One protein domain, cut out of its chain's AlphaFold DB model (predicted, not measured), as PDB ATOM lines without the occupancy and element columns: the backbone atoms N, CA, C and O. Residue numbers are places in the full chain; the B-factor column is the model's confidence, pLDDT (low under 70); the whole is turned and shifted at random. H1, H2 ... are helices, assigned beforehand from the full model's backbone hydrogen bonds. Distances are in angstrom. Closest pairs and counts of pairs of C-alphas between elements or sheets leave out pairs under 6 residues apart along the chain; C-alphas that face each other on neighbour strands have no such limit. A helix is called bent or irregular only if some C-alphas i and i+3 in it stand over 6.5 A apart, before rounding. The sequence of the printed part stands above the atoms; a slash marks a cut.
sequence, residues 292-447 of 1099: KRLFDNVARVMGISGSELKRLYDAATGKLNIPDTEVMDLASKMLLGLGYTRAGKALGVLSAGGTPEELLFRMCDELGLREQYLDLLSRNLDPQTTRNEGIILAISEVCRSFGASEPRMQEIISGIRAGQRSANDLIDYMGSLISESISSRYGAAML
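This is residues 292 to 447 of the 1099 residues of the protein "PDZ domain-containing protein" of Armatimonadetes bacterium (UniProt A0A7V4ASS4). Picture an elongated body of helices in which the short H3, H4 and H5 stand side by side in a row, with H1 and H2 at one end and H6 at the other. From the H6 end the long H7 folds back along H5; H9, the longest helix, then runs the same way as H7 to reach H1, with H8 beside H7 and the start of H9. H7 packs on H5 of the row, while H9 is apart from H2, H3, H4 and H5 and meets H1 with residues 442 to 447 alone. The printed part has 156 residues with nine named helices, H1 to H9 in chain order, and no named strand; the class is all helix. The whole is compact, with a radius of gyration of the C-alphas of 16.7 A, and spans 54 by 33 by 28 A.

Start with H1, residues 292 to 302, and H2, residues 306 to 316: they touch, about perpendicular at 86 degrees, and their closest C-alphas are those of Asp 296 and Gly 306, 4.4 A apart. Next comes H3, residues 324 to 337, which touches H1 with residues 333 to 337 alone; the closest C-alphas are those of Met 302 and Met 334, 4.8 A apart. H2 and H3 only just touch, with 3 pairs of C-alphas within 8 A, the closest being Leu 312 and Val 327 at 7.2 A. H3 and H4, residues 341 to 349, form a hairpin at a shallow tilt of 14 degrees, with the C-alphas of Ser 332 and Gly 344 closest at 4.4 A. H4 and H5, residues 356 to 367, form another, also at 14 degrees, with the C-alphas of Ala 346 and Met 363 closest at 4.5 A. H5 and H6, residues 370 to 378, are a hairpin at a steep tilt of 37 degrees, only just past shallow; the C-alphas of Cys 364 and Arg 370 are closest at 5.4 A. H7, residues 383 to 401, forms a hairpin with H6, where the C-alphas of Tyr 373 and Gly 390 are closest at 6.5 A. H7 also touches H5, the same way at a shallow tilt of 27 degrees, with the C-alphas of Cys 364 and Ala 394 closest at 5.8 A. H7, H8, residues 406 to 417, and H9, residues 423 to 447, make an up-and-down bundle, each running against the one before it. H7 and H8 are close but not clearly touching, with the C-alphas of Ser 396 and Met 409 closest at 7.3 A. H8 and H9 are a hairpin, closest at the C-alphas of Ile 416 and Ala 423, 6.5 A apart. H7 and H9 touch through residues 392 to 399 and 423 to 434, closest at the C-alphas of Cys 399 and Met 430, 5.3 A apart. H9 touches H1 with residues 442 to 447 alone, closest at the C-alphas of Val 298 and Met 446, 4.9 A apart. In H2 to H8 every O i to N i+4 pair is within hydrogen-bond range; in H1 it is 6 of 7 and in H9 19 of 21.

Find C-alpha 292 at (79.361, -53.179, 15.145), where H1 begins. H3 runs 19.9 A from C-alpha 324 to C-alpha 337. Go on to C-alpha 383 at (126.833, -53.657, 13.314); from there H7 runs 27.1 A to C-alpha 401. H9 covers 34.2 A from C-alpha 423 and ends at C-alpha 447, (81.470, -55.456, 1.852). H9 is irregular, with C-alphas 441 and 444 7.3 A apart, and has a kink of 52 degrees near residue 441.

The C-alphas of Arg 293 and Asn 380 are the two farthest apart, at 54.4 A, while those of Lys 292 and Leu 447 are 13.7 A apart. The printed part has no cut and no long link. The mean pLDDT of the printed part is 78.7; 34 residues are under 70, among them residues 312 to 320 and 434 to 447.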
ATOM      1  N   LYS A 292      78.944 -51.850  14.689       86.69
ATOM      2  CA  LYS A 292      79.361 -53.179  15.145       86.69
ATOM      3  C   LYS A 292      79.318 -54.190  13.995       86.69
ATOM      4  O   LYS A 292      80.321 -54.851  13.763       86.69
ATOM      5  N   ARG A 293      78.225 -54.243  13.223       84.69
ATOM      6  CA  ARG A 293      78.102 -55.123  12.044       84.69
ATOM      7  C   ARG A 293      79.188 -54.858  11.002       84.69
ATOM      8  O   ARG A 293      79.735 -55.811  10.454       84.69
ATOM      9  N   LEU A 294      79.541 -53.590  10.767       81.44
ATOM     10  CA  LEU A 294      80.678 -53.223   9.917       81.44
ATOM     11  C   LEU A 294      81.982 -53.823  10.453       81.44
ATOM     12  O   LEU A 294      82.686 -54.510   9.712       81.44
ATOM     13  N   PHE A 295      82.301 -53.585  11.729       79.56
ATOM     14  CA  PHE A 295      83.520 -54.116  12.337       79.56
ATOM     15  C   PHE A 295      83.558 -55.642  12.299       79.56
ATOM     16  O   PHE A 295      84.576 -56.202  11.907       79.56
ATOM     17  N   ASP A 296      82.463 -56.314  12.636       84.56
ATOM     18  CA  ASP A 296      82.388 -57.774  12.618       84.56
ATOM     19  C   ASP A 296      82.571 -58.330  11.201       84.56
ATOM     20  O   ASP A 296      83.295 -59.311  11.009       84.56
ATOM     21  N   ASN A 297      81.976 -57.689  10.186       79.75
ATOM     22  CA  ASN A 297      82.108 -58.152   8.806       79.75
ATOM     23  C   ASN A 297      83.539 -57.990   8.275       79.75
ATOM     24  O   ASN A 297      84.069 -58.905   7.644       79.75
ATOM     25  N   VAL A 298      84.192 -56.862   8.575       76.88
ATOM     26  CA  VAL A 298      85.594 -56.619   8.199       76.88
ATOM     27  C   VAL A 298      86.532 -57.557   8.964       76.88
ATOM     28  O   VAL A 298      87.405 -58.188   8.366       76.88
ATOM     29  N   ALA A 299      86.333 -57.697  10.276       81.62
ATOM     30  CA  ALA A 299      87.162 -58.525  11.144       81.62
ATOM     31  C   ALA A 299      87.134 -60.001  10.724       81.62
ATOM     32  O   ALA A 299      88.184 -60.639  10.653       81.62
ATOM     33  N   ARG A 300      85.957 -60.507  10.324       83.69
ATOM     34  CA  ARG A 300      85.782 -61.860   9.779       83.69
ATOM     35  C   ARG A 300      86.684 -62.128   8.574       83.69
ATOM     36  O   ARG A 300      87.289 -63.193   8.505       83.69
ATOM     37  N   VAL A 301      86.784 -61.185   7.635       77.50
ATOM     38  CA  VAL A 301      87.649 -61.326   6.445       77.50
ATOM     39  C   VAL A 301      89.125 -61.284   6.825       77.50
ATOM     40  O   VAL A 301      89.939 -61.982   6.229       77.50
ATOM     41  N   MET A 302      89.469 -60.490   7.835       75.69
ATOM     42  CA  MET A 302      90.836 -60.374   8.336       75.69
ATOM     43  C   MET A 302      91.241 -61.497   9.301       75.69
ATOM     44  O   MET A 302      92.397 -61.553   9.700       75.69
ATOM     45  N   GLY A 303      90.329 -62.392   9.696       82.62
ATOM     46  CA  GLY A 303      90.622 -63.470  10.646       82.62
ATOM     47  C   GLY A 303      90.881 -62.998  12.082       82.62
ATOM     48  O   GLY A 303      91.592 -63.674  12.822       82.62
ATOM     49  N   ILE A 304      90.316 -61.854  12.476       82.94
ATOM     50  CA  ILE A 304      90.352 -61.318  13.848       82.94
ATOM     51  C   ILE A 304      88.929 -61.113  14.378       82.94
ATOM     52  O   ILE A 304      87.955 -61.220  13.634       82.94
ATOM     53  N   SER A 305      88.781 -60.825  15.671       85.69
ATOM     54  CA  SER A 305      87.473 -60.494  16.247       85.69
ATOM     55  C   SER A 305      87.092 -59.022  16.010       85.69
ATOM     56  O   SER A 305      87.952 -58.148  15.872       85.69
ATOM     57  N   GLY A 306      85.791 -58.715  15.985       78.06
ATOM     58  CA  GLY A 306      85.307 -57.337  15.816       78.06
ATOM     59  C   GLY A 306      85.760 -56.394  16.934       78.06
ATOM     60  O   GLY A 306      86.036 -55.219  16.689       78.06
ATOM     61  N   SER A 307      85.922 -56.906  18.158       82.50
ATOM     62  CA  SER A 307      86.447 -56.134  19.288       82.50
ATOM     63  C   SER A 307      87.944 -55.850  19.149       82.50
ATOM     64  O   SER A 307      88.365 -54.732  19.442       82.50
ATOM     65  N   GLU A 308      88.731 -56.805  18.645       82.81
ATOM     66  CA  GLU A 308      90.138 -56.594  18.284       82.81
ATOM     67  C   GLU A 308      90.263 -55.509  17.205       82.81
ATOM     68  O   GLU A 308      91.032 -54.565  17.379       82.81
ATOM     69  N   LEU A 309      89.446 -55.570  16.146       75.31
ATOM     70  CA  LEU A 309      89.447 -54.553  15.091       75.31
ATOM     71  C   LEU A 309      89.011 -53.172  15.606       75.31
ATOM     72  O   LEU A 309      89.623 -52.160  15.262       75.31
ATOM     73  N   LYS A 310      87.989 -53.105  16.466       75.38
ATOM     74  CA  LYS A 310      87.562 -51.846  17.093       75.38
ATOM     75  C   LYS A 310      88.664 -51.258  17.969       75.38
ATOM     76  O   LYS A 310      88.917 -50.059  17.911       75.38
ATOM     77  N   ARG A 311      89.332 -52.088  18.772       76.62
ATOM     78  CA  ARG A 311      90.425 -51.662  19.656       76.62
ATOM     79  C   ARG A 311      91.575 -51.047  18.862       76.62
ATOM     80  O   ARG A 311      92.131 -50.023  19.244       76.62
ATOM     81  N   LEU A 312      91.864 -51.656  17.724       64.12
ATOM     82  CA  LEU A 312      92.867 -51.232  16.767       64.12
ATOM     83  C   LEU A 312      92.500 -49.913  16.069       64.12
ATOM     84  O   LEU A 312      93.342 -49.033  15.913       64.12
ATOM     85  N   TYR A 313      91.225 -49.744  15.716       65.62
ATOM     86  CA  TYR A 313      90.679 -48.485  15.209       65.62
ATOM     87  C   TYR A 313      90.718 -47.362  16.258       65.62
ATOM     88  O   TYR A 313      91.142 -46.243  15.961       65.62
ATOM     89  N   ASP A 314      90.315 -47.645  17.496       67.81
ATOM     90  CA  ASP A 314      90.362 -46.680  18.599       67.81
ATOM     91  C   ASP A 314      91.815 -46.266  18.890       67.81
ATOM     92  O   ASP A 314      92.081 -45.091  19.147       67.81
ATOM     93  N   ALA A 315      92.771 -47.190  18.751       62.75
ATOM     94  CA  ALA A 315      94.193 -46.879  18.832       62.75
ATOM     95  C   ALA A 315      94.689 -45.996  17.683       62.75
ATOM     96  O   ALA A 315      95.328 -44.970  17.911       62.75
ATOM     97  N   ALA A 316      94.328 -46.336  16.445       51.28
ATOM     98  CA  ALA A 316      94.698 -45.561  15.263       51.28
ATOM     99  C   ALA A 316      94.111 -44.137  15.265       51.28
ATOM    100  O   ALA A 316      94.706 -43.219  14.706       51.28
ATOM    101  N   THR A 317      92.953 -43.950  15.900       55.41
ATOM    102  CA  THR A 317      92.284 -42.646  16.036       55.41
ATOM    103  C   THR A 317      92.678 -41.885  17.304       55.41
ATOM    104  O   THR A 317      92.133 -40.813  17.563       55.41
ATOM    105  N   GLY A 318      93.622 -42.409  18.097       56.16
ATOM    106  CA  GLY A 318      94.115 -41.771  19.321       56.16
ATOM    107  C   GLY A 318      93.133 -41.799  20.497       56.16
ATOM    108  O   GLY A 318      93.353 -41.113  21.492       56.16
ATOM    109  N   LYS A 319      92.051 -42.582  20.403       61.47
ATOM    110  CA  LYS A 319      91.047 -42.761  21.465       61.47
ATOM    111  C   LYS A 319      91.481 -43.772  22.524       61.47
ATOM    112  O   LYS A 319      90.959 -43.752  23.636       61.47
ATOM    113  N   LEU A 320      92.407 -44.663  22.183       63.50
ATOM    114  CA  LEU A 320      92.925 -45.701  23.065       63.50
ATOM    115  C   LEU A 320      94.442 -45.800  22.900       63.50
ATOM    116  O   LEU A 320      94.936 -45.768  21.784       63.50
ATOM    117  N   ASN A 321      95.190 -45.956  23.989       73.12
ATOM    118  CA  ASN A 321      96.611 -46.289  23.890       73.12
ATOM    119  C   ASN A 321      96.775 -47.799  24.105       73.12
ATOM    120  O   ASN A 321      96.343 -48.317  25.137       73.12
ATOM    121  N   ILE A 322      97.347 -48.506  23.130       60.75
ATOM    122  CA  ILE A 322      97.663 -49.938  23.234       60.75
ATOM    123  C   ILE A 322      99.161 -50.149  22.982       60.75
ATOM    124  O   ILE A 322      99.722 -49.442  22.147       60.75
ATOM    125  N   PRO A 323      99.817 -51.102  23.673       75.38
ATOM    126  CA  PRO A 323     101.245 -51.352  23.493       75.38
ATOM    127  C   PRO A 323     101.591 -51.738  22.051       75.38
ATOM    128  O   PRO A 323     100.862 -52.513  21.429       75.38
ATOM    129  N   ASP A 324     102.756 -51.315  21.556       62.09
ATOM    130  CA  ASP A 324     103.237 -51.670  20.210       62.09
ATOM    131  C   ASP A 324     103.255 -53.188  19.971       62.09
ATOM    132  O   ASP A 324     102.926 -53.654  18.883       62.09
ATOM    133  N   THR A 325     103.569 -53.983  20.999       73.38
ATOM    134  CA  THR A 325     103.536 -55.452  20.923       73.38
ATOM    135  C   THR A 325     102.136 -55.994  20.637       73.38
ATOM    136  O   THR A 325     102.002 -56.970  19.904       73.38
ATOM    137  N   GLU A 326     101.092 -55.359  21.182       77.31
ATOM    138  CA  GLU A 326      99.693 -55.705  20.903       77.31
ATOM    139  C   GLU A 326      99.310 -55.300  19.471       77.31
ATOM    140  O   GLU A 326      98.666 -56.070  18.763       77.31
ATOM    141  N   VAL A 327      99.780 -54.141  18.994       66.00
ATOM    142  CA  VAL A 327      99.593 -53.699  17.601       66.00
ATOM    143  C   VAL A 327     100.224 -54.686  16.611       66.00
ATOM    144  O   VAL A 327      99.601 -55.030  15.604       66.00
ATOM    145  N   MET A 328     101.440 -55.166  16.898       68.81
ATOM    146  CA  MET A 328     102.138 -56.156  16.066       68.81
ATOM    147  C   MET A 328     101.433 -57.514  16.066       68.81
ATOM    148  O   MET A 328     101.322 -58.137  15.011       68.81
ATOM    149  N   ASP A 329     100.933 -57.962  17.222       79.94
ATOM    150  CA  ASP A 329     100.168 -59.210  17.337       79.94
ATOM    151  C   ASP A 329      98.885 -59.161  16.495       79.94
ATOM    152  O   ASP A 329      98.611 -60.066  15.704       79.94
ATOM    153  N   LEU A 330      98.134 -58.063  16.591       74.06
ATOM    154  CA  LEU A 330      96.913 -57.864  15.813       74.06
ATOM    155  C   LEU A 330      97.197 -57.783  14.310       74.06
ATOM    156  O   LEU A 330      96.522 -58.442  13.520       74.06
ATOM    157  N   ALA A 331      98.228 -57.041  13.902       72.44
ATOM    158  CA  ALA A 331      98.621 -56.956  12.499       72.44
ATOM    159  C   ALA A 331      99.109 -58.311  11.947       72.44
ATOM    160  O   ALA A 331      98.801 -58.659  10.806       72.44
ATOM    161  N   SER A 332      99.818 -59.103  12.758       81.31
ATOM    162  CA  SER A 332     100.206 -60.479  12.427       81.31
ATOM    163  C   SER A 332      98.979 -61.356  12.175       81.31
ATOM    164  O   SER A 332      98.862 -61.949  11.099       81.31
ATOM    165  N   LYS A 333      98.017 -61.372  13.110       85.19
ATOM    166  CA  LYS A 333      96.754 -62.113  12.962       85.19
ATOM    167  C   LYS A 333      95.996 -61.707  11.699       85.19
ATOM    168  O   LYS A 333      95.557 -62.586  10.963       85.19
ATOM    169  N   MET A 334      95.914 -60.406  11.403       80.19
ATOM    170  CA  MET A 334      95.271 -59.899  10.186       80.19
ATOM    171  C   MET A 334      95.933 -60.441   8.915       80.19
ATOM    172  O   MET A 334      95.257 -60.940   8.018       80.19
ATOM    173  N   LEU A 335      97.264 -60.371   8.823       79.00
ATOM    174  CA  LEU A 335      97.993 -60.874   7.657       79.00
ATOM    175  C   LEU A 335      97.858 -62.391   7.501       79.00
ATOM    176  O   LEU A 335      97.718 -62.877   6.377       79.00
ATOM    177  N   LEU A 336      97.856 -63.133   8.612       85.56
ATOM    178  CA  LEU A 336      97.594 -64.571   8.619       85.56
ATOM    179  C   LEU A 336      96.177 -64.886   8.126       85.56
ATOM    180  O   LEU A 336      96.025 -65.749   7.262       85.56
ATOM    181  N   GLY A 337      95.161 -64.168   8.613       81.75
ATOM    182  CA  GLY A 337      93.767 -64.346   8.202       81.75
ATOM    183  C   GLY A 337      93.526 -64.021   6.728       81.75
ATOM    184  O   GLY A 337      92.768 -64.713   6.056       81.75
ATOM    185  N   LEU A 338      94.256 -63.045   6.186       78.56
ATOM    186  CA  LEU A 338      94.245 -62.715   4.759       78.56
ATOM    187  C   LEU A 338      95.062 -63.706   3.904       78.56
ATOM    188  O   LEU A 338      95.044 -63.624   2.680       78.56
ATOM    189  N   GLY A 339      95.774 -64.660   4.506       86.25
ATOM    190  CA  GLY A 339      96.554 -65.679   3.794       86.25
ATOM    191  C   GLY A 339      98.006 -65.291   3.486       86.25
ATOM    192  O   GLY A 339      98.744 -66.099   2.913       86.25
ATOM    193  N   TYR A 340      98.479 -64.118   3.922       83.44
ATOM    194  CA  TYR A 340      99.884 -63.699   3.821       83.44
ATOM    195  C   TYR A 340     100.736 -64.374   4.902       83.44
ATOM    196  O   TYR A 340     101.282 -63.730   5.794       83.44
ATOM    197  N   THR A 341     100.858 -65.699   4.816       89.62
ATOM    198  CA  THR A 341     101.385 -66.537   5.906       89.62
ATOM    199  C   THR A 341     102.799 -66.141   6.345       89.62
ATOM    200  O   THR A 341     103.032 -65.949   7.534       89.62
ATOM    201  N   ARG A 342     103.745 -65.990   5.404       87.88
ATOM    202  CA  ARG A 342     105.144 -65.636   5.727       87.88
ATOM    203  C   ARG A 342     105.259 -64.232   6.315       87.88
ATOM    204  O   ARG A 342     105.888 -64.055   7.349       87.88
ATOM    205  N   ALA A 343     104.602 -63.252   5.692       83.19
ATOM    206  CA  ALA A 343     104.604 -61.872   6.170       83.19
ATOM    207  C   ALA A 343     103.927 -61.739   7.547       83.19
ATOM    208  O   ALA A 343     104.441 -61.031   8.408       83.19
ATOM    209  N   GLY A 344     102.823 -62.458   7.779       80.75
ATOM    210  CA  GLY A 344     102.137 -62.502   9.070       80.75
ATOM    211  C   GLY A 344     103.010 -63.101  10.169       80.75
ATOM    212  O   GLY A 344     103.227 -62.452  11.186       80.75
ATOM    213  N   LYS A 345     103.607 -64.280   9.941       87.69
ATOM    214  CA  LYS A 345     104.533 -64.892  10.911       87.69
ATOM    215  C   LYS A 345     105.745 -64.011  11.202       87.69
ATOM    216  O   LYS A 345     106.073 -63.812  12.368       87.69
ATOM    217  N   ALA A 346     106.357 -63.436  10.166       82.38
ATOM    218  CA  ALA A 346     107.476 -62.515  10.322       82.38
ATOM    219  C   ALA A 346     107.084 -61.281  11.152       82.38
ATOM    220  O   ALA A 346     107.842 -60.861  12.018       82.38
ATOM    221  N   LEU A 347     105.884 -60.731  10.957       74.19
ATOM    222  CA  LEU A 347     105.400 -59.615  11.770       74.19
ATOM    223  C   LEU A 347     105.107 -60.035  13.220       74.19
ATOM    224  O   LEU A 347     105.406 -59.287  14.147       74.19
ATOM    225  N   GLY A 348     104.604 -61.255  13.427       76.31
ATOM    226  CA  GLY A 348     104.374 -61.838  14.751       76.31
ATOM    227  C   GLY A 348     105.647 -62.020  15.581       76.31
ATOM    228  O   GLY A 348     105.590 -61.978  16.805       76.31
ATOM    229  N   VAL A 349     106.821 -62.132  14.954       81.62
ATOM    230  CA  VAL A 349     108.105 -62.140  15.680       81.62
ATOM    231  C   VAL A 349     108.282 -60.861  16.506       81.62
ATOM    232  O   VAL A 349     108.806 -60.922  17.617       81.62
ATOM    233  N   LEU A 350     107.802 -59.716  16.011       66.38
ATOM    234  CA  LEU A 350     107.935 -58.427  16.695       66.38
ATOM    235  C   LEU A 350     107.086 -58.323  17.971       66.38
ATOM    236  O   LEU A 350     107.402 -57.501  18.830       66.38
ATOM    237  N   SER A 351     106.047 -59.151  18.134       69.75
ATOM    238  CA  SER A 351     105.253 -59.188  19.372       69.75
ATOM    239  C   SER A 351     105.886 -60.061  20.465       69.75
ATOM    240  O   SER A 351     105.594 -59.862  21.642       69.75
ATOM    241  N   ALA A 352     106.794 -60.977  20.106       70.88
ATOM    242  CA  ALA A 352     107.411 -61.938  21.025       70.88
ATOM    243  C   ALA A 352     108.547 -61.357  21.894       70.88
ATOM    244  O   ALA A 352     108.990 -62.013  22.839       70.88
ATOM    245  N   GLY A 353     109.015 -60.139  21.593       66.06
ATOM    246  CA  GLY A 353     110.157 -59.509  22.264       66.06
ATOM    247  C   GLY A 353     111.503 -60.180  21.946       66.06
ATOM    248  O   GLY A 353     111.569 -61.284  21.407       66.06
ATOM    249  N   GLY A 354     112.606 -59.490  22.248       70.19
ATOM    250  CA  GLY A 354     113.966 -59.970  21.976       70.19
ATOM    251  C   GLY A 354     114.925 -58.842  21.611       70.19
ATOM    252  O   GLY A 354     114.534 -57.672  21.541       70.19
ATOM    253  N   THR A 355     116.191 -59.185  21.382       76.56
ATOM    254  CA  THR A 355     117.161 -58.230  20.828       76.56
ATOM    255  C   THR A 355     116.843 -57.929  19.355       76.56
ATOM    256  O   THR A 355     116.290 -58.787  18.664       76.56
ATOM    257  N   PRO A 356     117.172 -56.731  18.831       71.31
ATOM    258  CA  PRO A 356     116.964 -56.403  17.419       71.31
ATOM    259  C   PRO A 356     117.565 -57.435  16.457       71.31
ATOM    260  O   PRO A 356     116.979 -57.719  15.418       71.31
ATOM    261  N   GLU A 357     118.707 -58.016  16.816       77.75
ATOM    262  CA  GLU A 357     119.408 -59.044  16.052       77.75
ATOM    263  C   GLU A 357     118.647 -60.376  16.051       77.75
ATOM    264  O   GLU A 357     118.459 -60.974  14.994       77.75
ATOM    265  N   GLU A 358     118.152 -60.825  17.209       81.12
ATOM    266  CA  GLU A 358     117.325 -62.037  17.311       81.12
ATOM    267  C   GLU A 358     115.995 -61.883  16.574       81.12
ATOM    268  O   GLU A 358     115.552 -62.814  15.900       81.12
ATOM    269  N   LEU A 359     115.362 -60.712  16.691       78.81
ATOM    270  CA  LEU A 359     114.122 -60.397  15.986       78.81
ATOM    271  C   LEU A 359     114.355 -60.413  14.478       78.81
ATOM    272  O   LEU A 359     113.622 -61.081  13.759       78.81
ATOM    273  N   LEU A 360     115.406 -59.747  14.000       79.75
ATOM    274  CA  LEU A 360     115.721 -59.683  12.578       79.75
ATOM    275  C   LEU A 360     116.094 -61.054  12.009       79.75
ATOM    276  O   LEU A 360     115.615 -61.415  10.938       79.75
ATOM    277  N   PHE A 361     116.863 -61.849  12.754       85.88
ATOM    278  CA  PHE A 361     117.174 -63.228  12.388       85.88
ATOM    279  C   PHE A 361     115.905 -64.074  12.246       85.88
ATOM    280  O   PHE A 361     115.701 -64.704  11.210       85.88
ATOM    281  N   ARG A 362     115.024 -64.063  13.256       86.44
ATOM    282  CA  ARG A 362     113.761 -64.819  13.236       86.44
ATOM    283  C   ARG A 362     112.817 -64.330  12.138       86.44
ATOM    284  O   ARG A 362     112.194 -65.146  11.472       86.44
ATOM    285  N   MET A 363     112.740 -63.021  11.909       84.69
ATOM    286  CA  MET A 363     111.976 -62.448  10.798       84.69
ATOM    287  C   MET A 363     112.500 -62.940   9.450       84.69
ATOM    288  O   MET A 363     111.716 -63.380   8.614       84.69
ATOM    289  N   CYS A 364     113.816 -62.896   9.234       86.81
ATOM    290  CA  CYS A 364     114.428 -63.420   8.020       86.81
ATOM    291  C   CYS A 364     114.192 -64.929   7.874       86.81
ATOM    292  O   CYS A 364     113.923 -65.375   6.766       86.81
ATOM    293  N   ASP A 365     114.231 -65.710   8.956       92.38
ATOM    294  CA  ASP A 365     113.926 -67.148   8.931       92.38
ATOM    295  C   ASP A 365     112.470 -67.405   8.489       92.38
ATOM    296  O   ASP A 365     112.241 -68.152   7.538       92.38
ATOM    297  N   GLU A 366     111.495 -66.694   9.070       91.25
ATOM    298  CA  GLU A 366     110.069 -66.785   8.692       91.25
ATOM    299  C   GLU A 366     109.790 -66.327   7.247       91.25
ATOM    300  O   GLU A 366     108.889 -66.842   6.575       91.25
ATOM    301  N   LEU A 367     110.582 -65.381   6.734       88.50
ATOM    302  CA  LEU A 367     110.517 -64.927   5.342       88.50
ATOM    303  C   LEU A 367     111.239 -65.872   4.364       88.50
ATOM    304  O   LEU A 367     111.082 -65.727   3.152       88.50
ATOM    305  N   GLY A 368     111.986 -66.868   4.857       93.38
ATOM    306  CA  GLY A 368     112.793 -67.773   4.034       93.38
ATOM    307  C   GLY A 368     114.116 -67.164   3.556       93.38
ATOM    308  O   GLY A 368     114.694 -67.637   2.580       93.38
ATOM    309  N   LEU A 369     114.594 -66.123   4.239       93.69
ATOM    310  CA  LEU A 369     115.804 -65.360   3.930       93.69
ATOM    311  C   LEU A 369     117.010 -65.724   4.809       93.69
ATOM    312  O   LEU A 369     117.998 -64.988   4.848       93.69
ATOM    313  N   ARG A 370     116.937 -66.841   5.541       92.69
ATOM    314  CA  ARG A 370     117.968 -67.269   6.500       92.69
ATOM    315  C   ARG A 370     119.374 -67.246   5.902       92.69
ATOM    316  O   ARG A 370     120.270 -66.643   6.479       92.69
ATOM    317  N   GLU A 371     119.552 -67.860   4.735       94.38
ATOM    318  CA  GLU A 371     120.857 -67.946   4.065       94.38
ATOM    319  C   GLU A 371     121.388 -66.569   3.645       94.38
ATOM    320  O   GLU A 371     122.563 -66.279   3.847       94.38
ATOM    321  N   GLN A 372     120.536 -65.677   3.122       93.06
ATOM    322  CA  GLN A 372     120.976 -64.330   2.729       93.06
ATOM    323  C   GLN A 372     121.307 -63.456   3.942       93.06
ATOM    324  O   GLN A 372     122.195 -62.609   3.870       93.06
ATOM    325  N   TYR A 373     120.616 -63.665   5.064       90.12
ATOM    326  CA  TYR A 373     120.929 -62.980   6.312       90.12
ATOM    327  C   TYR A 373     122.235 -63.498   6.936       90.12
ATOM    328  O   TYR A 373     123.052 -62.701   7.393       90.12
ATOM    329  N   LEU A 374     122.489 -64.812   6.899       90.38
ATOM    330  CA  LEU A 374     123.768 -65.395   7.326       90.38
ATOM    331  C   LEU A 374     124.935 -64.932   6.442       90.38
ATOM    332  O   LEU A 374     125.997 -64.586   6.962       90.38
ATOM    333  N   ASP A 375     124.728 -64.858   5.126       92.62
ATOM    334  CA  ASP A 375     125.704 -64.285   4.199       92.62
ATOM    335  C   ASP A 375     125.992 -62.818   4.545       92.62
ATOM    336  O   ASP A 375     127.155 -62.434   4.640       92.62
ATOM    337  N   LEU A 376     124.966 -62.013   4.839       88.62
ATOM    338  CA  LEU A 376     125.138 -60.625   5.278       88.62
ATOM    339  C   LEU A 376     126.003 -60.515   6.545       88.62
ATOM    340  O   LEU A 376     126.907 -59.679   6.587       88.62
ATOM    341  N   LEU A 377     125.773 -61.374   7.544       86.38
ATOM    342  CA  LEU A 377     126.571 -61.420   8.777       86.38
ATOM    343  C   LEU A 377     128.038 -61.795   8.515       86.38
ATOM    344  O   LEU A 377     128.929 -61.331   9.224       86.38
ATOM    345  N   SER A 378     128.310 -62.595   7.480       88.81
ATOM    346  CA  SER A 378     129.671 -63.016   7.121       88.81
ATOM    347  C   SER A 378     130.524 -61.918   6.467       88.81
ATOM    348  O   SER A 378     131.744 -62.050   6.381       88.81
ATOM    349  N   ARG A 379     129.911 -60.806   6.027       88.19
ATOM    350  CA  ARG A 379     130.571 -59.741   5.244       88.19
ATOM    351  C   ARG A 379     131.406 -58.751   6.072       88.19
ATOM    352  O   ARG A 379     131.921 -57.796   5.496       88.19
ATOM    353  N   ASN A 380     131.559 -58.960   7.385       80.19
ATOM    354  CA  ASN A 380     132.311 -58.079   8.300       80.19
ATOM    355  C   ASN A 380     131.935 -56.585   8.178       80.19
ATOM    356  O   ASN A 380     132.788 -55.702   8.279       80.19
ATOM    357  N   LEU A 381     130.654 -56.299   7.938       83.50
ATOM    358  CA  LEU A 381     130.115 -54.940   7.962       83.50
ATOM    359  C   LEU A 381     130.018 -54.445   9.411       83.50
ATOM    360  O   LEU A 381     129.956 -55.244  10.349       83.50
ATOM    361  N   ASP A 382     129.972 -53.128   9.618       85.19
ATOM    362  CA  ASP A 382     129.723 -52.605  10.960       85.19
ATOM    363  C   ASP A 382     128.315 -53.022  11.451       85.19
ATOM    364  O   ASP A 382     127.407 -53.242  10.636       85.19
ATOM    365  N   PRO A 383     128.094 -53.149  12.773       75.62
ATOM    366  CA  PRO A 383     126.833 -53.657  13.314       75.62
ATOM    367  C   PRO A 383     125.593 -52.858  12.884       75.62
ATOM    368  O   PRO A 383     124.517 -53.430  12.706       75.62
ATOM    369  N   GLN A 384     125.725 -51.544  12.682       74.94
ATOM    370  CA  GLN A 384     124.607 -50.681  12.312       74.94
ATOM    371  C   GLN A 384     124.254 -50.826  10.828       74.94
ATOM    372  O   GLN A 384     123.073 -50.936  10.490       74.94
ATOM    373  N   THR A 385     125.251 -50.898   9.947       80.25
ATOM    374  CA  THR A 385     125.054 -51.182   8.518       80.25
ATOM    375  C   THR A 385     124.514 -52.591   8.304       80.25
ATOM    376  O   THR A 385     123.578 -52.770   7.531       80.25
ATOM    377  N   THR A 386     125.018 -53.577   9.048       79.19
ATOM    378  CA  THR A 386     124.506 -54.957   9.039       79.19
ATOM    379  C   THR A 386     123.028 -55.003   9.424       79.19
ATOM    380  O   THR A 386     122.218 -55.640   8.750       79.19
ATOM    381  N   ARG A 387     122.641 -54.274  10.479       76.94
ATOM    382  CA  ARG A 387     121.242 -54.162  10.909       76.94
ATOM    383  C   ARG A 387     120.375 -53.474   9.851       76.94
ATOM    384  O   ARG A 387     119.301 -53.975   9.538       76.94
ATOM    385  N   ASN A 388     120.836 -52.363   9.279       79.00
ATOM    386  CA  ASN A 388     120.103 -51.631   8.242       79.00
ATOM    387  C   ASN A 388     119.900 -52.472   6.975       79.00
ATOM    388  O   ASN A 388     118.793 -52.522   6.449       79.00
ATOM    389  N   GLU A 389     120.936 -53.168   6.509       82.94
ATOM    390  CA  GLU A 389     120.853 -54.052   5.343       82.94
ATOM    391  C   GLU A 389     119.969 -55.273   5.612       82.94
ATOM    392  O   GLU A 389     119.206 -55.681   4.739       82.94
ATOM    393  N   GLY A 390     119.977 -55.812   6.835       79.56
ATOM    394  CA  GLY A 390     119.054 -56.875   7.223       79.56
ATOM    395  C   GLY A 390     117.597 -56.396   7.285       79.56
ATOM    396  O   GLY A 390     116.702 -57.104   6.829       79.56
ATOM    397  N   ILE A 391     117.343 -55.172   7.768       78.69
ATOM    398  CA  ILE A 391     116.006 -54.550   7.740       78.69
ATOM    399  C   ILE A 391     115.548 -54.336   6.293       78.69
ATOM    400  O   ILE A 391     114.413 -54.674   5.956       78.69
ATOM    401  N   ILE A 392     116.425 -53.820   5.425       82.50
ATOM    402  CA  ILE A 392     116.145 -53.658   3.993       82.50
ATOM    403  C   ILE A 392     115.815 -55.017   3.371       82.50
ATOM    404  O   ILE A 392     114.827 -55.118   2.646       82.50
ATOM    405  N   LEU A 393     116.589 -56.063   3.675       84.62
ATOM    406  CA  LEU A 393     116.363 -57.426   3.196       84.62
ATOM    407  C   LEU A 393     114.980 -57.951   3.614       84.62
ATOM    408  O   LEU A 393     114.213 -58.388   2.756       84.62
ATOM    409  N   ALA A 394     114.641 -57.848   4.902       80.50
ATOM    410  CA  ALA A 394     113.367 -58.315   5.442       80.50
ATOM    411  C   ALA A 394     112.168 -57.536   4.868       80.50
ATOM    412  O   ALA A 394     111.227 -58.139   4.354       80.50
ATOM    413  N   ILE A 395     112.207 -56.198   4.888       79.94
ATOM    414  CA  ILE A 395     111.113 -55.356   4.373       79.94
ATOM    415  C   ILE A 395     110.945 -55.540   2.861       79.94
ATOM    416  O   ILE A 395     109.816 -55.589   2.382       79.94
ATOM    417  N   SER A 396     112.036 -55.689   2.103       84.94
ATOM    418  CA  SER A 396     111.951 -55.927   0.656       84.94
ATOM    419  C   SER A 396     111.207 -57.222   0.338       84.94
ATOM    420  O   SER A 396     110.408 -57.255  -0.593       84.94
ATOM    421  N   GLU A 397     111.416 -58.279   1.123       88.44
ATOM    422  CA  GLU A 397     110.708 -59.545   0.918       88.44
ATOM    423  C   GLU A 397     109.230 -59.471   1.317       88.44
ATOM    424  O   GLU A 397     108.364 -60.037   0.643       88.44
ATOM    425  N   VAL A 398     108.910 -58.698   2.359       83.00
ATOM    426  CA  VAL A 398     107.515 -58.371   2.674       83.00
ATOM    427  C   VAL A 398     106.890 -57.606   1.504       83.00
ATOM    428  O   VAL A 398     105.860 -58.035   0.997       83.00
ATOM    429  N   CYS A 399     107.531 -56.555   0.987       84.31
ATOM    430  CA  CYS A 399     107.076 -55.821  -0.199       84.31
ATOM    431  C   CYS A 399     106.832 -56.749  -1.404       84.31
ATOM    432  O   CYS A 399     105.783 -56.660  -2.047       84.31
ATOM    433  N   ARG A 400     107.747 -57.687  -1.689       89.19
ATOM    434  CA  ARG A 400     107.572 -58.690  -2.759       89.19
ATOM    435  C   ARG A 400     106.353 -59.573  -2.538       89.19
ATOM    436  O   ARG A 400     105.623 -59.837  -3.491       89.19
ATOM    437  N   SER A 401     106.082 -59.958  -1.292       84.69
ATOM    438  CA  SER A 401     104.883 -60.728  -0.932       84.69
ATOM    439  C   SER A 401     103.577 -59.988  -1.270       84.69
ATOM    440  O   SER A 401     102.555 -60.632  -1.505       84.69
ATOM    441  N   PHE A 402     103.614 -58.652  -1.361       79.62
ATOM    442  CA  PHE A 402     102.490 -57.802  -1.776       79.62
ATOM    443  C   PHE A 402     102.561 -57.336  -3.243       79.62
ATOM    444  O   PHE A 402     101.756 -56.504  -3.652       79.62
ATOM    445  N   GLY A 403     103.462 -57.895  -4.059       86.81
ATOM    446  CA  GLY A 403     103.543 -57.603  -5.496       86.81
ATOM    447  C   GLY A 403     104.322 -56.335  -5.852       86.81
ATOM    448  O   GLY A 403     104.044 -55.718  -6.878       86.81
ATOM    449  N   ALA A 404     105.283 -55.931  -5.019       89.44
ATOM    450  CA  ALA A 404     106.120 -54.762  -5.273       89.44
ATOM    451  C   ALA A 404     106.832 -54.774  -6.638       89.44
ATOM    452  O   ALA A 404     107.328 -55.801  -7.103       89.44
ATOM    453  N   SER A 405     106.973 -53.585  -7.230       91.81
ATOM    454  CA  SER A 405     107.755 -53.369  -8.450       91.81
ATOM    455  C   SER A 405     109.248 -53.350  -8.123       91.81
ATOM    456  O   SER A 405     109.715 -52.471  -7.396       91.81
ATOM    457  N   GLU A 406     110.012 -54.297  -8.677       91.50
ATOM    458  CA  GLU A 406     111.461 -54.389  -8.450       91.50
ATOM    459  C   GLU A 406     112.206 -53.095  -8.852       91.50
ATOM    460  O   GLU A 406     112.983 -52.605  -8.034       91.50
ATOM    461  N   PRO A 407     111.926 -52.441 -10.004       92.81
ATOM    462  CA  PRO A 407     112.518 -51.138 -10.326       92.81
ATOM    463  C   PRO A 407     112.276 -50.064  -9.259       92.81
ATOM    464  O   PRO A 407     113.192 -49.324  -8.902       92.81
ATOM    465  N   ARG A 408     111.055 -49.995  -8.717       90.31
ATOM    466  CA  ARG A 408     110.694 -49.006  -7.695       90.31
ATOM    467  C   ARG A 408     111.352 -49.314  -6.352       90.31
ATOM    468  O   ARG A 408     111.828 -48.396  -5.689       90.31
ATOM    469  N   MET A 409     111.416 -50.589  -5.961       91.31
ATOM    470  CA  MET A 409     112.143 -51.009  -4.760       91.31
ATOM    471  C   MET A 409     113.628 -50.673  -4.870       91.31
ATOM    472  O   MET A 409     114.177 -50.079  -3.949       91.31
ATOM    473  N   GLN A 410     114.268 -50.975  -6.002       91.88
ATOM    474  CA  GLN A 410     115.686 -50.675  -6.212       91.88
ATOM    475  C   GLN A 410     115.970 -49.167  -6.221       91.88
ATOM    476  O   GLN A 410     116.980 -48.735  -5.671       91.88
ATOM    477  N   GLU A 411     115.071 -48.343  -6.766       93.06
ATOM    478  CA  GLU A 411     115.152 -46.876  -6.672       93.06
ATOM    479  C   GLU A 411     115.127 -46.400  -5.207       93.06
ATOM    480  O   GLU A 411     115.956 -45.588  -4.797       93.06
ATOM    481  N   ILE A 412     114.205 -46.926  -4.392       86.31
ATOM    482  CA  ILE A 412     114.108 -46.574  -2.970       86.31
ATOM    483  C   ILE A 412     115.357 -47.052  -2.214       86.31
ATOM    484  O   ILE A 412     115.971 -46.263  -1.502       86.31
ATOM    485  N   ILE A 413     115.769 -48.308  -2.405       88.44
ATOM    486  CA  ILE A 413     116.922 -48.920  -1.727       88.44
ATOM    487  C   ILE A 413     118.228 -48.209  -2.094       88.44
ATOM    488  O   ILE A 413     119.034 -47.913  -1.215       88.44
ATOM    489  N   SER A 414     118.447 -47.910  -3.377       89.31
ATOM    490  CA  SER A 414     119.630 -47.163  -3.820       89.31
ATOM    491  C   SER A 414     119.642 -45.743  -3.260       89.31
ATOM    492  O   SER A 414     120.686 -45.297  -2.790       89.31
ATOM    493  N   GLY A 415     118.486 -45.073  -3.203       86.81
ATOM    494  CA  GLY A 415     118.336 -43.783  -2.528       86.81
ATOM    495  C   GLY A 415     118.653 -43.850  -1.030       86.81
ATOM    496  O   GLY A 415     119.322 -42.957  -0.514       86.81
ATOM    497  N   ILE A 416     118.240 -44.920  -0.340       80.75
ATOM    498  CA  ILE A 416     118.564 -45.151   1.079       80.75
ATOM    499  C   ILE A 416     120.074 -45.344   1.256       80.75
ATOM    500  O   ILE A 416     120.691 -44.675   2.081       80.75
ATOM    501  N   ARG A 417     120.692 -46.210   0.445       84.88
ATOM    502  CA  ARG A 417     122.140 -46.478   0.486       84.88
ATOM    503  C   ARG A 417     122.982 -45.255   0.113       84.88
ATOM    504  O   ARG A 417     124.085 -45.100   0.623       84.88
ATOM    505  N   ALA A 418     122.459 -44.379  -0.742       86.44
ATOM    506  CA  ALA A 418     123.083 -43.109  -1.110       86.44
ATOM    507  C   ALA A 418     122.841 -41.983  -0.083       86.44
ATOM    508  O   ALA A 418     123.305 -40.864  -0.296       86.44
ATOM    509  N   GLY A 419     122.094 -42.239   1.000       79.75
ATOM    510  CA  GLY A 419     121.733 -41.234   2.005       79.75
ATOM    511  C   GLY A 419     120.746 -40.167   1.510       79.75
ATOM    512  O   GLY A 419     120.560 -39.149   2.170       79.75
ATOM    513  N   GLN A 420     120.125 -40.379   0.348       81.31
ATOM    514  CA  GLN A 420     119.149 -39.474  -0.269       81.31
ATOM    515  C   GLN A 420     117.714 -39.731   0.213       81.31
ATOM    516  O   GLN A 420     116.834 -38.897   0.001       81.31
ATOM    517  N   ARG A 421     117.467 -40.898   0.816       78.12
ATOM    518  CA  ARG A 421     116.170 -41.355   1.333       78.12
ATOM    519  C   ARG A 421     116.337 -42.031   2.688       78.12
ATOM    520  O   ARG A 421     117.441 -42.416   3.067       78.12
ATOM    521  N   SER A 422     115.238 -42.187   3.413       76.25
ATOM    522  CA  SER A 422     115.204 -42.857   4.713       76.25
ATOM    523  C   SER A 422     114.604 -44.260   4.604       76.25
ATOM    524  O   SER A 422     113.841 -44.561   3.688       76.25
ATOM    525  N   ALA A 423     114.881 -45.124   5.584       65.25
ATOM    526  CA  ALA A 423     114.222 -46.429   5.680       65.25
ATOM    527  C   ALA A 423     112.686 -46.319   5.813       65.25
ATOM    528  O   ALA A 423     111.975 -47.252   5.438       65.25
ATOM    529  N   ASN A 424     112.173 -45.170   6.277       66.94
ATOM    530  CA  ASN A 424     110.734 -44.911   6.335       66.94
ATOM    531  C   ASN A 424     110.108 -44.879   4.940       66.94
ATOM    532  O   ASN A 424     108.991 -45.352   4.795       66.94
ATOM    533  N   ASP A 425     110.833 -44.454   3.900       75.31
ATOM    534  CA  ASP A 425     110.308 -44.445   2.528       75.31
ATOM    535  C   ASP A 425     109.991 -45.865   2.029       75.31
ATOM    536  O   ASP A 425     109.022 -46.084   1.299       75.31
ATOM    537  N   LEU A 426     110.786 -46.858   2.447       71.94
ATOM    538  CA  LEU A 426     110.537 -48.266   2.134       71.94
ATOM    539  C   LEU A 426     109.378 -48.834   2.969       71.94
ATOM    540  O   LEU A 426     108.587 -49.626   2.459       71.94
ATOM    541  N   ILE A 427     109.239 -48.403   4.228       67.88
ATOM    542  CA  ILE A 427     108.112 -48.762   5.105       67.88
ATOM    543  C   ILE A 427     106.797 -48.162   4.592       67.88
ATOM    544  O   ILE A 427     105.763 -48.830   4.629       67.88
ATOM    545  N   ASP A 428     106.823 -46.927   4.102       71.88
ATOM    546  CA  ASP A 428     105.666 -46.249   3.525       71.88
ATOM    547  C   ASP A 428     105.270 -46.901   2.203       71.88
ATOM    548  O   ASP A 428     104.087 -47.166   1.971       71.88
ATOM    549  N   TYR A 429     106.255 -47.271   1.376       80.25
ATOM    550  CA  TYR A 429     106.005 -48.049   0.168       80.25
ATOM    551  C   TYR A 429     105.378 -49.412   0.489       80.25
ATOM    552  O   TYR A 429     104.351 -49.761  -0.095       80.25
ATOM    553  N   MET A 430     105.907 -50.136   1.481       76.00
ATOM    554  CA  MET A 430     105.305 -51.370   1.994       76.00
ATOM    555  C   MET A 430     103.859 -51.138   2.455       76.00
ATOM    556  O   MET A 430     102.965 -51.890   2.078       76.00
ATOM    557  N   GLY A 431     103.607 -50.078   3.228       65.69
ATOM    558  CA  GLY A 431     102.267 -49.711   3.682       65.69
ATOM    559  C   GLY A 431     101.297 -49.475   2.523       65.69
ATOM    560  O   GLY A 431     100.174 -49.977   2.563       65.69
ATOM    561  N   SER A 432     101.742 -48.781   1.470       73.69
ATOM    562  CA  SER A 432     100.927 -48.537   0.274       73.69
ATOM    563  C   SER A 432     100.596 -49.823  -0.486       73.69
ATOM    564  O   SER A 432      99.440 -50.033  -0.841       73.69
ATOM    565  N   LEU A 433     101.570 -50.727  -0.642       75.56
ATOM    566  CA  LEU A 433     101.374 -52.020  -1.299       75.56
ATOM    567  C   LEU A 433     100.391 -52.892  -0.532       75.56
ATOM    568  O   LEU A 433      99.505 -53.498  -1.129       75.56
ATOM    569  N   ILE A 434     100.524 -52.944   0.794       68.50
ATOM    570  CA  ILE A 434      99.599 -53.708   1.622       68.50
ATOM    571  C   ILE A 434      98.187 -53.118   1.517       68.50
ATOM    572  O   ILE A 434      97.237 -53.866   1.305       68.50
ATOM    573  N   SER A 435      98.048 -51.790   1.593       63.62
ATOM    574  CA  SER A 435      96.765 -51.101   1.401       63.62
ATOM    575  C   SER A 435      96.105 -51.472   0.078       63.62
ATOM    576  O   SER A 435      94.930 -51.834   0.045       63.62
ATOM    577  N   GLU A 436      96.862 -51.393  -1.014       68.69
ATOM    578  CA  GLU A 436      96.384 -51.690  -2.361       68.69
ATOM    579  C   GLU A 436      96.008 -53.170  -2.504       68.69
ATOM    580  O   GLU A 436      94.945 -53.490  -3.038       68.69
ATOM    581  N   SER A 437      96.825 -54.081  -1.965       68.56
ATOM    582  CA  SER A 437      96.544 -55.521  -1.976       68.56
ATOM    583  C   SER A 437      95.268 -55.855  -1.210       68.56
ATOM    584  O   SER A 437      94.429 -56.598  -1.715       68.56
ATOM    585  N   ILE A 438      95.085 -55.284  -0.012       64.88
ATOM    586  CA  ILE A 438      93.892 -55.549   0.795       64.88
ATOM    587  C   ILE A 438      92.650 -54.985   0.101       64.88
ATOM    588  O   ILE A 438      91.668 -55.706  -0.074       64.88
ATOM    589  N   SER A 439      92.712 -53.733  -0.360       57.25
ATOM    590  CA  SER A 439      91.596 -53.085  -1.053       57.25
ATOM    591  C   SER A 439      91.184 -53.838  -2.321       57.25
ATOM    592  O   SER A 439      89.999 -54.079  -2.531       57.25
ATOM    593  N   SER A 440      92.147 -54.231  -3.159       62.94
ATOM    594  CA  SER A 440      91.878 -54.860  -4.461       62.94
ATOM    595  C   SER A 440      91.451 -56.325  -4.360       62.94
ATOM    596  O   SER A 440      90.639 -56.774  -5.165       62.94
ATOM    597  N   ARG A 441      91.981 -57.081  -3.390       68.25
ATOM    598  CA  ARG A 441      91.718 -58.527  -3.270       68.25
ATOM    599  C   ARG A 441      90.613 -58.868  -2.278       68.25
ATOM    600  O   ARG A 441      89.923 -59.863  -2.475       68.25
ATOM    601  N   TYR A 442      90.440 -58.067  -1.227       67.56
ATOM    602  CA  TYR A 442      89.552 -58.393  -0.105       67.56
ATOM    603  C   TYR A 442      88.466 -57.344   0.138       67.56
ATOM    604  O   TYR A 442      87.525 -57.635   0.872       67.56
ATOM    605  N   GLY A 443      88.529 -56.168  -0.498       62.75
ATOM    606  CA  GLY A 443      87.510 -55.121  -0.351       62.75
ATOM    607  C   GLY A 443      86.094 -55.617  -0.662       62.75
ATOM    608  O   GLY A 443      85.178 -55.407   0.128       62.75
ATOM    609  N   ALA A 444      85.927 -56.385  -1.744       65.31
ATOM    610  CA  ALA A 444      84.650 -57.027  -2.072       65.31
ATOM    611  C   ALA A 444      84.182 -57.982  -0.960       65.31
ATOM    612  O   ALA A 444      83.037 -57.917  -0.528       65.31
ATOM    613  N   ALA A 445      85.077 -58.816  -0.423       69.38
ATOM    614  CA  ALA A 445      84.747 -59.744   0.659       69.38
ATOM    615  C   ALA A 445      84.355 -59.030   1.968       69.38
ATOM    616  O   ALA A 445      83.533 -59.557   2.716       69.38
ATOM    617  N   MET A 446      84.925 -57.847   2.236       69.25
ATOM    618  CA  MET A 446      84.620 -57.013   3.410       69.25
ATOM    619  C   MET A 446      83.264 -56.309   3.314       69.25
ATOM    620  O   MET A 446      82.663 -55.999   4.342       69.25
ATOM    621  N   LEU A 447      82.785 -56.048   2.098       67.56
ATOM    622  CA  LEU A 447      81.470 -55.456   1.852       67.56
ATOM    623  C   LEU A 447      80.387 -56.522   1.649       67.56
ATOM    624  O   LEU A 447      79.231 -56.291   1.996       67.56
TER     625      LEU A 447